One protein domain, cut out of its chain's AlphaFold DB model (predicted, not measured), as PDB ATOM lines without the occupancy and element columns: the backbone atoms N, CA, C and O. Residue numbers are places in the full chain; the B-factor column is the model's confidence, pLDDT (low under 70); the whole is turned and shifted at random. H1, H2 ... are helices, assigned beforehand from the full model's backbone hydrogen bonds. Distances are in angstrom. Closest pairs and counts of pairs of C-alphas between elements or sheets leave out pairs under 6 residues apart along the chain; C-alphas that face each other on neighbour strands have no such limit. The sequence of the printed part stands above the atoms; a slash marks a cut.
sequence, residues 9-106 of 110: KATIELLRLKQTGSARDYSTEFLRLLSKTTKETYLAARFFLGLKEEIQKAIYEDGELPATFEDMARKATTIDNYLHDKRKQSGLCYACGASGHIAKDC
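AT A GLANCE: This is residues 9 to 106 of the 110 residues of the protein "CCHC-type domain-containing protein" of Fusarium mangiferae (UniProt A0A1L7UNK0). What is the shape? An elongated, loose run of helices: the hairpin of H1 and H2 at one end, H3 packed on H1 and H5, H4 crossing the long H5, and unnamed residues 90 to 106 at the other end. How big? The 98 printed residues hold five helices, no named strand, all helix; radius of gyration of the C-alphas 17.5 A, spans 54 by 28 by 20 A.

HOW THE PARTS SIT: What starts? H1, residues 9 to 16, touches H2, residues 23 to 34, with H2's residues 30 to 34 alone; closest C-alphas Ala 10 and Leu 33, 5.5 A. What follows? H3, residues 39 to 48, touches H1; closest C-alphas Ile 12 and Ala 45, 5.4 A. H4, residues 53 to 61, touches residues 75 to 80 alone of H5, residues 69 to 89; closest C-alphas Ile 55 and Ile 79, 6.5 A. In these five helices every O i to N i+4 pair is within hydrogen-bond range.

IN THESE COORDINATES: Where does H1 begin? C-alpha 9 is at (145.495, 131.623, 161.585). Where does H5 end? C-alpha 89 is at (147.531, 120.592, 129.618), 30.2 A from C-alpha 69.

THE WHOLE: Any cut? The printed part has no cut. Low confidence? No printed residue is under 70.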
ATOM      1  N   LYS A   9     144.700 130.426 161.882       94.88
ATOM      2  CA  LYS A   9     145.495 131.623 161.585       94.88
ATOM      3  C   LYS A   9     146.407 131.947 162.759       94.88
ATOM      4  O   LYS A   9     147.608 132.096 162.557       94.88
ATOM      5  N   ALA A  10     145.870 131.929 163.980       95.81
ATOM      6  CA  ALA A  10     146.672 132.119 165.189       95.81
ATOM      7  C   ALA A  10     147.768 131.048 165.333       95.81
ATOM      8  O   ALA A  10     148.883 131.350 165.749       95.81
ATOM      9  N   THR A  11     147.490 129.802 164.948       97.50
ATOM     10  CA  THR A  11     148.492 128.729 165.023       97.50
ATOM     11  C   THR A  11     149.605 128.898 163.979       97.50
ATOM     12  O   THR A  11     150.778 128.653 164.266       97.50
ATOM     13  N   ILE A  12     149.273 129.361 162.769       97.00
ATOM     14  CA  ILE A  12     150.267 129.709 161.743       97.00
ATOM     15  C   ILE A  12     151.127 130.892 162.205       97.00
ATOM     16  O   ILE A  12     152.349 130.857 162.045       97.00
ATOM     17  N   GLU A  13     150.507 131.916 162.798       97.56
ATOM     18  CA  GLU A  13     151.213 133.047 163.409       97.56
ATOM     19  C   GLU A  13     152.163 132.572 164.515       97.56
ATOM     20  O   GLU A  13     153.327 132.964 164.506       97.56
ATOM     21  N   LEU A  14     151.719 131.664 165.396       98.19
ATOM     22  CA  LEU A  14     152.544 131.092 166.467       98.19
ATOM     23  C   LEU A  14     153.815 130.442 165.915       98.19
ATOM     24  O   LEU A  14     154.909 130.708 166.403       98.19
ATOM     25  N   LEU A  15     153.681 129.604 164.884       98.00
ATOM     26  CA  LEU A  15     154.805 128.878 164.287       98.00
ATOM     27  C   LEU A  15     155.782 129.779 163.522       98.00
ATOM     28  O   LEU A  15     156.947 129.419 163.353       98.00
ATOM     29  N   ARG A  16     155.318 130.932 163.033       97.75
ATOM     30  CA  ARG A  16     156.155 131.933 162.356       97.75
ATOM     31  C   ARG A  16     156.750 132.960 163.319       97.75
ATOM     32  O   ARG A  16     157.673 133.673 162.918       97.75
ATOM     33  N   LEU A  17     156.229 133.057 164.544       98.19
ATOM     34  CA  LEU A  17     156.629 134.060 165.524       98.19
ATOM     35  C   LEU A  17     158.124 133.935 165.849       98.19
ATOM     36  O   LEU A  17     158.638 132.856 166.140       98.19
ATOM     37  N   LYS A  18     158.823 135.070 165.828       97.81
ATOM     38  CA  LYS A  18     160.228 135.198 166.230       97.81
ATOM     39  C   LYS A  18     160.363 136.386 167.171       97.81
ATOM     40  O   LYS A  18     159.666 137.385 167.002       97.81
ATOM     41  N   GLN A  19     161.268 136.300 168.142       98.00
ATOM     42  CA  GLN A  19     161.575 137.440 169.001       98.00
ATOM     43  C   GLN A  19     162.240 138.549 168.176       98.00
ATOM     44  O   GLN A  19     163.285 138.336 167.566       98.00
ATOM     45  N   THR A  20     161.648 139.740 168.194       95.88
ATOM     46  CA  THR A  20     162.199 140.952 167.560       95.88
ATOM     47  C   THR A  20     162.450 142.083 168.562       95.88
ATOM     48  O   THR A  20     163.202 143.005 168.263       95.88
ATOM     49  N   GLY A  21     161.846 141.999 169.754       95.50
ATOM     50  CA  GLY A  21     161.976 142.963 170.846       95.50
ATOM     51  C   GLY A  21     162.358 142.296 172.166       95.50
ATOM     52  O   GLY A  21     163.160 141.358 172.204       95.50
ATOM     53  N   SER A  22     161.779 142.771 173.271       98.38
ATOM     54  CA  SER A  22     162.063 142.198 174.586       98.38
ATOM     55  C   SER A  22     161.512 140.771 174.714       98.38
ATOM     56  O   SER A  22     160.508 140.403 174.097       98.38
ATOM     57  N   ALA A  23     162.144 139.961 175.566       98.31
ATOM     58  CA  ALA A  23     161.648 138.619 175.875       98.31
ATOM     59  C   ALA A  23     160.252 138.656 176.528       98.31
ATOM     60  O   ALA A  23     159.449 137.750 176.323       98.31
ATOM     61  N   ARG A  24     159.939 139.730 177.269       98.44
ATOM     62  CA  ARG A  24     158.617 139.955 177.868       98.44
ATOM     63  C   ARG A  24     157.543 140.106 176.793       98.44
ATOM     64  O   ARG A  24     156.513 139.435 176.877       98.44
ATOM     65  N   ASP A  25     157.795 140.931 175.780       98.25
ATOM     66  CA  ASP A  25     156.840 141.160 174.690       98.25
ATOM     67  C   ASP A  25     156.640 139.879 173.878       98.25
ATOM     68  O   ASP A  25     155.506 139.461 173.645       98.25
ATOM     69  N   TYR A  26     157.739 139.188 173.551       98.50
ATOM     70  CA  TYR A  26     157.684 137.893 172.876       98.50
ATOM     71  C   TYR A  26     156.887 136.854 173.676       98.50
ATOM     72  O   TYR A  26     156.019 136.197 173.114       98.50
ATOM     73  N   SER A  27     157.118 136.737 174.989       98.62
ATOM     74  CA  SER A  27     156.382 135.789 175.839       98.62
ATOM     75  C   SER A  27     154.885 136.098 175.911       98.62
ATOM     76  O   SER A  27     154.064 135.183 175.895       98.62
ATOM     77  N   THR A  28     154.525 137.384 175.933       98.38
ATOM     78  CA  THR A  28     153.129 137.833 175.972       98.38
ATOM     79  C   THR A  28     152.414 137.439 174.684       98.38
ATOM     80  O   THR A  28     151.332 136.853 174.727       98.38
ATOM     81  N   GLU A  29     153.049 137.693 173.542       98.31
ATOM     82  CA  GLU A  29     152.493 137.352 172.235       98.31
ATOM     83  C   GLU A  29     152.441 135.838 171.999       98.31
ATOM     84  O   GLU A  29     151.433 135.309 171.528       98.31
ATOM     85  N   PHE A  30     153.485 135.115 172.411       98.56
ATOM     86  CA  PHE A  30     153.522 133.658 172.347       98.56
ATOM     87  C   PHE A  30     152.366 133.037 173.142       98.56
ATOM     88  O   PHE A  30     151.648 132.187 172.618       98.56
ATOM     89  N   LEU A  31     152.131 133.481 174.384       98.25
ATOM     90  CA  LEU A  31     151.030 132.983 175.219       98.25
ATOM     91  C   LEU A  31     149.654 133.339 174.638       98.25
ATOM     92  O   LEU A  31     148.746 132.503 174.665       98.25
ATOM     93  N   ARG A  32     149.503 134.542 174.064       97.69
ATOM     94  CA  ARG A  32     148.276 134.962 173.371       97.69
ATOM     95  C   ARG A  32     147.932 133.998 172.235       97.69
ATOM     96  O   ARG A  32     146.791 133.545 172.151       97.69
ATOM     97  N   LEU A  33     148.900 133.666 171.386       98.00
ATOM     98  CA  LEU A  33     148.711 132.759 170.251       98.00
ATOM     99  C   LEU A  33     148.542 131.297 170.694       98.00
ATOM    100  O   LEU A  33     147.665 130.592 170.188       98.00
ATOM    101  N   LEU A  34     149.312 130.856 171.695       97.06
ATOM    102  CA  LEU A  34     149.212 129.511 172.266       97.06
ATOM    103  C   LEU A  34     147.814 129.235 172.834       97.06
ATOM    104  O   LEU A  34     147.284 128.150 172.623       97.06
ATOM    105  N   SER A  35     147.177 130.224 173.473       96.62
ATOM    106  CA  SER A  35     145.815 130.087 174.023       96.62
ATOM    107  C   SER A  35     144.742 129.751 172.976       96.62
ATOM    108  O   SER A  35     143.684 129.229 173.318       96.62
ATOM    109  N   LYS A  36     145.021 130.030 171.697       95.75
ATOM    110  CA  LYS A  36     144.131 129.765 170.558       95.75
ATOM    111  C   LYS A  36     144.519 128.518 169.763       95.75
ATOM    112  O   LYS A  36     143.857 128.181 168.782       95.75
ATOM    113  N   THR A  37     145.606 127.861 170.155       94.94
ATOM    114  CA  THR A  37     146.189 126.727 169.441       94.94
ATOM    115  C   THR A  37     145.737 125.418 170.078       94.94
ATOM    116  O   THR A  37     145.758 125.263 171.297       94.94
ATOM    117  N   THR A  38     145.370 124.441 169.252       95.81
ATOM    118  CA  THR A  38     145.152 123.055 169.678       95.81
ATOM    119  C   THR A  38     146.220 122.151 169.069       95.81
ATOM    120  O   THR A  38     146.959 122.551 168.169       95.81
ATOM    121  N   LYS A  39     146.306 120.900 169.536       95.94
ATOM    122  CA  LYS A  39     147.188 119.901 168.917       95.94
ATOM    123  C   LYS A  39     146.862 119.706 167.431       95.94
ATOM    124  O   LYS A  39     147.781 119.626 166.622       95.94
ATOM    125  N   GLU A  40     145.577 119.669 167.079       96.06
ATOM    126  CA  GLU A  40     145.135 119.480 165.693       96.06
ATOM    127  C   GLU A  40     145.542 120.653 164.804       96.06
ATOM    128  O   GLU A  40     146.184 120.446 163.770       96.06
ATOM    129  N   THR A  41     145.287 121.889 165.251       96.19
ATOM    130  CA  THR A  41     145.686 123.069 164.478       96.19
ATOM    131  C   THR A  41     147.203 123.201 164.389       96.19
ATOM    132  O   THR A  41     147.714 123.637 163.361       96.19
ATOM    133  N   TYR A  42     147.948 122.786 165.421       97.06
ATOM    134  CA  TYR A  42     149.415 122.775 165.397       97.06
ATOM    135  C   TYR A  42     149.954 121.826 164.327       97.06
ATOM    136  O   TYR A  42     150.810 122.217 163.532       97.06
ATOM    137  N   LEU A  43     149.443 120.592 164.276       98.06
ATOM    138  CA  LEU A  43     149.851 119.607 163.273       98.06
ATOM    139  C   LEU A  43     149.482 120.070 161.860       98.06
ATOM    140  O   LEU A  43     150.329 120.032 160.965       98.06
ATOM    141  N   ALA A  44     148.259 120.573 161.677       97.38
ATOM    142  CA  ALA A  44     147.799 121.119 160.406       97.38
ATOM    143  C   ALA A  44     148.669 122.300 159.945       97.38
ATOM    144  O   ALA A  44     149.135 122.316 158.807       97.38
ATOM    145  N   ALA A  45     148.954 123.262 160.829       97.69
ATOM    146  CA  ALA A  45     149.754 124.441 160.506       97.69
ATOM    147  C   ALA A  45     151.215 124.076 160.220       97.69
ATOM    148  O   ALA A  45     151.812 124.593 159.276       97.69
ATOM    149  N   ARG A  46     151.797 123.146 160.989       98.44
ATOM    150  CA  ARG A  46     153.169 122.677 160.770       98.44
ATOM    151  C   ARG A  46     153.321 121.958 159.435       98.44
ATOM    152  O   ARG A  46     154.361 122.125 158.794       98.44
ATOM    153  N   PHE A  47     152.323 121.167 159.039       98.38
ATOM    154  CA  PHE A  47     152.276 120.531 157.725       98.38
ATOM    155  C   PHE A  47     152.121 121.578 156.621       98.38
ATOM    156  O   PHE A  47     152.941 121.626 155.709       98.38
ATOM    157  N   PHE A  48     151.137 122.470 156.757       97.94
ATOM    158  CA  PHE A  48     150.859 123.547 155.811       97.94
ATOM    159  C   PHE A  48     152.097 124.402 155.504       97.94
ATOM    160  O   PHE A  48     152.426 124.618 154.341       97.94
ATOM    161  N   LEU A  49     152.839 124.824 156.535       97.88
ATOM    162  CA  LEU A  49     154.065 125.616 156.376       97.88
ATOM    163  C   LEU A  49     155.209 124.868 155.675       97.88
ATOM    164  O   LEU A  49     156.156 125.510 155.230       97.88
ATOM    165  N   GLY A  50     155.141 123.538 155.593       97.81
ATOM    166  CA  GLY A  50     156.100 122.707 154.866       97.81
ATOM    167  C   GLY A  50     155.736 122.453 153.400       97.81
ATOM    168  O   GLY A  50     156.535 121.850 152.690       97.81
ATOM    169  N   LEU A  51     154.552 122.872 152.940       97.50
ATOM    170  CA  LEU A  51     154.128 122.708 151.546       97.50
ATOM    171  C   LEU A  51     154.830 123.714 150.624       97.50
ATOM    172  O   LEU A  51     155.274 124.772 151.068       97.50
ATOM    173  N   LYS A  52     154.872 123.424 149.317       95.56
ATOM    174  CA  LYS A  52     155.321 124.393 148.302       95.56
ATOM    175  C   LYS A  52     154.456 125.659 148.343       95.56
ATOM    176  O   LYS A  52     153.248 125.574 148.561       95.56
ATOM    177  N   GLU A  53     155.059 126.820 148.080       95.38
ATOM    178  CA  GLU A  53     154.384 128.128 148.154       95.38
ATOM    179  C   GLU A  53     153.123 128.203 147.281       95.38
ATOM    180  O   GLU A  53     152.093 128.704 147.720       95.38
ATOM    181  N   GLU A  54     153.166 127.641 146.074       94.50
ATOM    182  CA  GLU A  54     152.011 127.599 145.170       94.50
ATOM    183  C   GLU A  54     150.812 126.834 145.756       94.50
ATOM    184  O   GLU A  54     149.669 127.259 145.590       94.50
ATOM    185  N   ILE A  55     151.069 125.752 146.501       96.31
ATOM    186  CA  ILE A  55     150.032 124.976 147.185       96.31
ATOM    187  C   ILE A  55     149.534 125.767 148.394       96.31
ATOM    188  O   ILE A  55     148.326 125.874 148.597       96.31
ATOM    189  N   GLN A  56     150.445 126.373 149.171       96.94
ATOM    190  CA  GLN A  56     150.072 127.232 150.299       96.94
ATOM    191  C   GLN A  56     149.129 128.357 149.853       96.94
ATOM    192  O   GLN A  56     148.091 128.578 150.477       96.94
ATOM    193  N   LYS A  57     149.471 129.041 148.756       95.88
ATOM    194  CA  LYS A  57     148.682 130.128 148.176       95.88
ATOM    195  C   LYS A  57     147.304 129.651 147.721       95.88
ATOM    196  O   LYS A  57     146.313 130.249 148.121       95.88
ATOM    197  N   ALA A  58     147.234 128.552 146.971       95.56
ATOM    198  CA  ALA A  58     145.961 127.998 146.511       95.56
ATOM    199  C   ALA A  58     145.040 127.588 147.677       95.56
ATOM    200  O   ALA A  58     143.841 127.846 147.636       95.56
ATOM    201  N   ILE A  59     145.590 127.007 148.753       95.12
ATOM    202  CA  ILE A  59     144.816 126.677 149.963       95.12
ATOM    203  C   ILE A  59     144.267 127.944 150.632       95.12
ATOM    204  O   ILE A  59     143.117 127.937 151.073       95.12
ATOM    205  N   TYR A  60     145.078 129.004 150.726       91.62
ATOM    206  CA  TYR A  60     144.666 130.286 151.306       91.62
ATOM    207  C   TYR A  60     143.577 130.983 150.484       91.62
ATOM    208  O   TYR A  60     142.649 131.543 151.066       91.62
ATOM    209  N   GLU A  61     143.690 130.964 149.155       92.06
ATOM    210  CA  GLU A  61     142.742 131.610 148.235       92.06
ATOM    211  C   GLU A  61     141.366 130.931 148.228       92.06
ATOM    212  O   GLU A  61     140.360 131.606 148.036       92.06
ATOM    213  N   ASP A  62     141.306 129.630 148.521       86.81
ATOM    214  CA  ASP A  62     140.056 128.875 148.685       86.81
ATOM    215  C   ASP A  62     139.245 129.296 149.938       86.81
ATOM    216  O   ASP A  62     138.113 128.871 150.130       86.81
ATOM    217  N   GLY A  63     139.792 130.163 150.800       80.38
ATOM    218  CA  GLY A  63     139.052 130.861 151.862       80.38
ATOM    219  C   GLY A  63     138.895 130.097 153.182       80.38
ATOM    220  O   GLY A  63     138.866 130.726 154.243       80.38
ATOM    221  N   GLU A  64     138.879 128.764 153.159       85.69
ATOM    222  CA  GLU A  64     138.814 127.927 154.366       85.69
ATOM    223  C   GLU A  64     140.140 127.208 154.647       85.69
ATOM    224  O   GLU A  64     140.605 126.383 153.855       85.69
ATOM    225  N   LEU A  65     140.753 127.491 155.803       92.56
ATOM    226  CA  LEU A  65     141.948 126.784 156.271       92.56
ATOM    227  C   LEU A  65     141.546 125.528 157.055       92.56
ATOM    228  O   LEU A  65     140.945 125.663 158.125       92.56
ATOM    229  N   PRO A  66     141.914 124.324 156.586       94.75
ATOM    230  CA  PRO A  66     141.623 123.094 157.311       94.75
ATOM    231  C   PRO A  66     142.260 123.089 158.707       94.75
ATOM    232  O   PRO A  66     143.434 123.422 158.859       94.75
ATOM    233  N   ALA A  67     141.493 122.708 159.730       93.50
ATOM    234  CA  ALA A  67     141.938 122.743 161.128       93.50
ATOM    235  C   ALA A  67     142.551 121.425 161.630       93.50
ATOM    236  O   ALA A  67     143.056 121.378 162.752       93.50
ATOM    237  N   THR A  68     142.516 120.368 160.814       95.81
ATOM    238  CA  THR A  68     143.095 119.057 161.125       95.81
ATOM    239  C   THR A  68     144.176 118.696 160.115       95.81
ATOM    240  O   THR A  68     144.174 119.167 158.972       95.81
ATOM    241  N   PHE A  69     145.116 117.847 160.532       96.38
ATOM    242  CA  PHE A  69     146.131 117.318 159.623       96.38
ATOM    243  C   PHE A  69     145.496 116.563 158.449       96.38
ATOM    244  O   PHE A  69     145.922 116.743 157.311       96.38
ATOM    245  N   GLU A  70     144.470 115.752 158.717       97.25
ATOM    246  CA  GLU A  70     143.829 114.925 157.696       97.25
ATOM    247  C   GLU A  70     143.176 115.788 156.609       97.25
ATOM    248  O   GLU A  70     143.452 115.612 155.422       97.25
ATOM    249  N   ASP A  71     142.384 116.783 157.008       96.69
ATOM    250  CA  ASP A  71     141.711 117.680 156.071       96.69
ATOM    251  C   ASP A  71     142.725 118.527 155.282       96.69
ATOM    252  O   ASP A  71     142.573 118.716 154.072       96.69
ATOM    253  N   MET A  72     143.797 118.990 155.942       97.19
ATOM    254  CA  MET A  72     144.883 119.737 155.299       97.19
ATOM    255  C   MET A  72     145.618 118.885 154.261       97.19
ATOM    256  O   MET A  72     145.863 119.347 153.147       97.19
ATOM    257  N   ALA A  73     145.948 117.636 154.598       98.19
ATOM    258  CA  ALA A  73     146.639 116.712 153.704       98.19
ATOM    259  C   ALA A  73     145.776 116.343 152.491       98.19
ATOM    260  O   ALA A  73     146.271 116.355 151.359       98.19
ATOM    261  N   ARG A  74     144.477 116.079 152.697       97.88
ATOM    262  CA  ARG A  74     143.538 115.821 151.595       97.88
ATOM    263  C   ARG A  74     143.449 117.027 150.660       97.88
ATOM    264  O   ARG A  74     143.650 116.866 149.459       97.88
ATOM    265  N   LYS A  75     143.250 118.237 151.199       96.94
ATOM    266  CA  LYS A  75     143.167 119.471 150.398       96.94
ATOM    267  C   LYS A  75     144.462 119.756 149.629       96.94
ATOM    268  O   LYS A  75     144.408 120.050 148.437       96.94
ATOM    269  N   ALA A  76     145.619 119.613 150.277       97.69
ATOM    270  CA  ALA A  76     146.922 119.786 149.635       97.69
ATOM    271  C   ALA A  76     147.127 118.806 148.470       97.69
ATOM    272  O   ALA A  76     147.569 119.218 147.401       97.69
ATOM    273  N   THR A  77     146.741 117.539 148.646       97.81
ATOM    274  CA  THR A  77     146.830 116.509 147.598       97.81
ATOM    275  C   THR A  77     145.920 116.829 146.411       97.81
ATOM    276  O   THR A  77     146.338 116.717 145.261       97.81
ATOM    277  N   THR A  78     144.683 117.268 146.664       97.25
ATOM    278  CA  THR A  78     143.754 117.685 145.601       97.25
ATOM    279  C   THR A  78     144.319 118.840 144.778       97.25
ATOM    280  O   THR A  78     144.263 118.802 143.549       97.25
ATOM    281  N   ILE A  79     144.892 119.846 145.441       96.31
ATOM    282  CA  ILE A  79     145.499 121.002 144.774       96.31
ATOM    283  C   ILE A  79     146.737 120.591 143.976       96.31
ATOM    284  O   ILE A  79     146.873 121.012 142.831       96.31
ATOM    285  N   ASP A  80     147.615 119.759 144.537       95.94
ATOM    286  CA  ASP A  80     148.823 119.302 143.842       95.94
ATOM    287  C   ASP A  80     148.484 118.533 142.556       95.94
ATOM    288  O   ASP A  80     149.004 118.856 141.488       95.94
ATOM    289  N   ASN A  81     147.516 117.611 142.621       95.50
ATOM    290  CA  ASN A  81     147.019 116.889 141.447       95.50
ATOM    291  C   ASN A  81     146.450 117.846 140.387       95.50
ATOM    292  O   ASN A  81     146.783 117.738 139.207       95.50
ATOM    293  N   TYR A  82     145.643 118.828 140.804       94.69
ATOM    294  CA  TYR A  82     145.105 119.837 139.892       94.69
ATOM    295  C   TYR A  82     146.213 120.665 139.221       94.69
ATOM    296  O   TYR A  82     146.177 120.889 138.010       94.69
ATOM    297  N   LEU A  83     147.216 121.112 139.982       92.50
ATOM    298  CA  LEU A  83     148.346 121.873 139.448       92.50
ATOM    299  C   LEU A  83     149.184 121.027 138.482       92.50
ATOM    300  O   LEU A  83     149.595 121.528 137.432       92.50
ATOM    301  N   HIS A  84     149.394 119.749 138.797       91.06
ATOM    302  CA  HIS A  84     150.067 118.801 137.917       91.06
ATOM    303  C   HIS A  84     149.332 118.656 136.576       91.06
ATOM    304  O   HIS A  84     149.936 118.844 135.514       91.06
ATOM    305  N   ASP A  85     148.022 118.410 136.612       91.88
ATOM    306  CA  ASP A  85     147.193 118.273 135.412       91.88
ATOM    307  C   ASP A  85     147.131 119.572 134.602       91.88
ATOM    308  O   ASP A  85     147.221 119.556 133.371       91.88
ATOM    309  N   LYS A  86     147.065 120.724 135.273       91.31
ATOM    310  CA  LYS A  86     147.101 122.035 134.618       91.31
ATOM    311  C   LYS A  86     148.419 122.266 133.875       91.31
ATOM    312  O   LYS A  86     148.408 122.744 132.737       91.31
ATOM    313  N   ARG A  87     149.560 121.903 134.476       90.69
ATOM    314  CA  ARG A  87     150.875 121.964 133.807       90.69
ATOM    315  C   ARG A  87     150.926 121.024 132.606       90.69
ATOM    316  O   ARG A  87     151.425 121.430 131.560       90.69
ATOM    317  N   LYS A  88     150.333 119.829 132.721       87.00
ATOM    318  CA  LYS A  88     150.248 118.835 131.635       87.00
ATOM    319  C   LYS A  88     149.517 119.388 130.429       87.00
ATOM    320  O   LYS A  88     150.029 119.324 129.316       87.00
ATOM    321  N   GLN A  89     148.347 119.974 130.663       90.25
ATOM    322  CA  GLN A  89     147.531 120.592 129.618       90.25
ATOM    323  C   GLN A  89     148.231 121.795 128.973       90.25
ATOM    324  O   GLN A  89     148.044 122.052 127.789       90.25
ATOM    325  N   SER A  90     149.067 122.501 129.735       90.12
ATOM    326  CA  SER A  90     149.786 123.694 129.275       90.12
ATOM    327  C   SER A  90     151.166 123.396 128.667       90.12
ATOM    328  O   SER A  90     151.875 124.329 128.296       90.12
ATOM    329  N   GLY A  91     151.586 122.124 128.588       90.00
ATOM    330  CA  GLY A  91     152.917 121.743 128.093       90.00
ATOM    331  C   GLY A  91     154.075 122.279 128.947       90.00
ATOM    332  O   GLY A  91     155.168 122.515 128.431       90.00
ATOM    333  N   LEU A  92     153.830 122.514 130.239       89.50
ATOM    334  CA  LEU A  92     154.815 123.036 131.183       89.50
ATOM    335  C   LEU A  92     155.516 121.894 131.923       89.50
ATOM    336  O   LEU A  92     154.916 120.863 132.230       89.50
ATOM    337  N   CYS A  93     156.782 122.103 132.265       87.94
ATOM    338  CA  CYS A  93     157.548 121.201 133.107       87.94
ATOM    339  C   CYS A  93     156.845 121.000 134.457       87.94
ATOM    340  O   CYS A  93     156.583 121.955 135.187       87.94
ATOM    341  N   TYR A  94     156.588 119.746 134.830       84.50
ATOM    342  CA  TYR A  94     155.897 119.422 136.083       84.50
ATOM    343  C   TYR A  94     156.682 119.793 137.338       84.50
ATOM    344  O   TYR A  94     156.074 119.944 138.396       84.50
ATOM    345  N   ALA A  95     158.006 119.927 137.220       83.62
ATOM    346  CA  ALA A  95     158.882 120.219 138.343       83.62
ATOM    347  C   ALA A  95     158.973 121.725 138.639       83.62
ATOM    348  O   ALA A  95     158.690 122.148 139.756       83.62
ATOM    349  N   CYS A  96     159.318 122.537 137.637       86.88
ATOM    350  CA  CYS A  96     159.566 123.972 137.816       86.88
ATOM    351  C   CYS A  96     158.486 124.888 137.213       86.88
ATOM    352  O   CYS A  96     158.528 126.095 137.421       86.88
ATOM    353  N   GLY A  97     157.540 124.347 136.437       85.06
ATOM    354  CA  GLY A  97     156.482 125.120 135.779       85.06
ATOM    355  C   GLY A  97     156.905 125.877 134.512       85.06
ATOM    356  O   GLY A  97     156.061 126.536 133.913       85.06
ATOM    357  N   ALA A  98     158.163 125.789 134.070       86.62
ATOM    358  CA  ALA A  98     158.629 126.443 132.844       86.62
ATOM    359  C   ALA A  98     158.344 125.610 131.581       86.62
ATOM    360  O   ALA A  98     158.274 124.383 131.630       86.62
ATOM    361  N   SER A  99     158.191 126.273 130.434       87.00
ATOM    362  CA  SER A  99     158.021 125.620 129.129       87.00
ATOM    363  C   SER A  99     159.366 125.213 128.504       87.00
ATOM    364  O   SER A  99     160.443 125.558 128.995       87.00
ATOM    365  N   GLY A 100     159.313 124.448 127.408       88.12
ATOM    366  CA  GLY A 100     160.492 124.081 126.609       88.12
ATOM    367  C   GLY A 100     161.261 122.846 127.094       88.12
ATOM    368  O   GLY A 100     162.194 122.419 126.421       88.12
ATOM    369  N   HIS A 101     160.866 122.251 128.221       90.81
ATOM    370  CA  HIS A 101     161.398 120.980 128.714       90.81
ATOM    371  C   HIS A 101     160.357 120.243 129.571       90.81
ATOM    372  O   HIS A 101     159.367 120.829 130.010       90.81
ATOM    373  N   ILE A 102     160.588 118.954 129.824       88.44
ATOM    374  CA  ILE A 102     159.790 118.140 130.754       88.44
ATOM    375  C   ILE A 102     160.539 117.936 132.073       88.44
ATOM    376  O   ILE A 102     161.738 118.178 132.158       88.44
ATOM    377  N   ALA A 103     159.853 117.426 133.100       85.88
ATOM    378  CA  ALA A 103     160.443 117.217 134.429       85.88
ATOM    379  C   ALA A 103     161.735 116.381 134.418       85.88
ATOM    380  O   ALA A 103     162.636 116.655 135.202       85.88
ATOM    381  N   LYS A 104     161.849 115.410 133.503       86.19
ATOM    382  CA  LYS A 104     163.054 114.583 133.336       86.19
ATOM    383  C   LYS A 104     164.296 115.398 132.949       86.19
ATOM    384  O   LYS A 104     165.396 115.034 133.344       86.19
ATOM    385  N   ASP A 105     164.106 116.492 132.219       88.38
ATOM    386  CA  ASP A 105     165.178 117.348 131.700       88.38
ATOM    387  C   ASP A 105     165.310 118.654 132.510       88.38
ATOM    388  O   ASP A 105     165.985 119.602 132.101       88.38
ATOM    389  N   CYS A 106     164.631 118.730 133.659       90.25
ATOM    390  CA  CYS A 106     164.590 119.910 134.507       90.25
ATOM    391  C   CYS A 106     165.869 120.032 135.342       90.25
ATOM    392  O   CYS A 106     166.224 119.115 136.077       90.25
TER     393      CYS A 106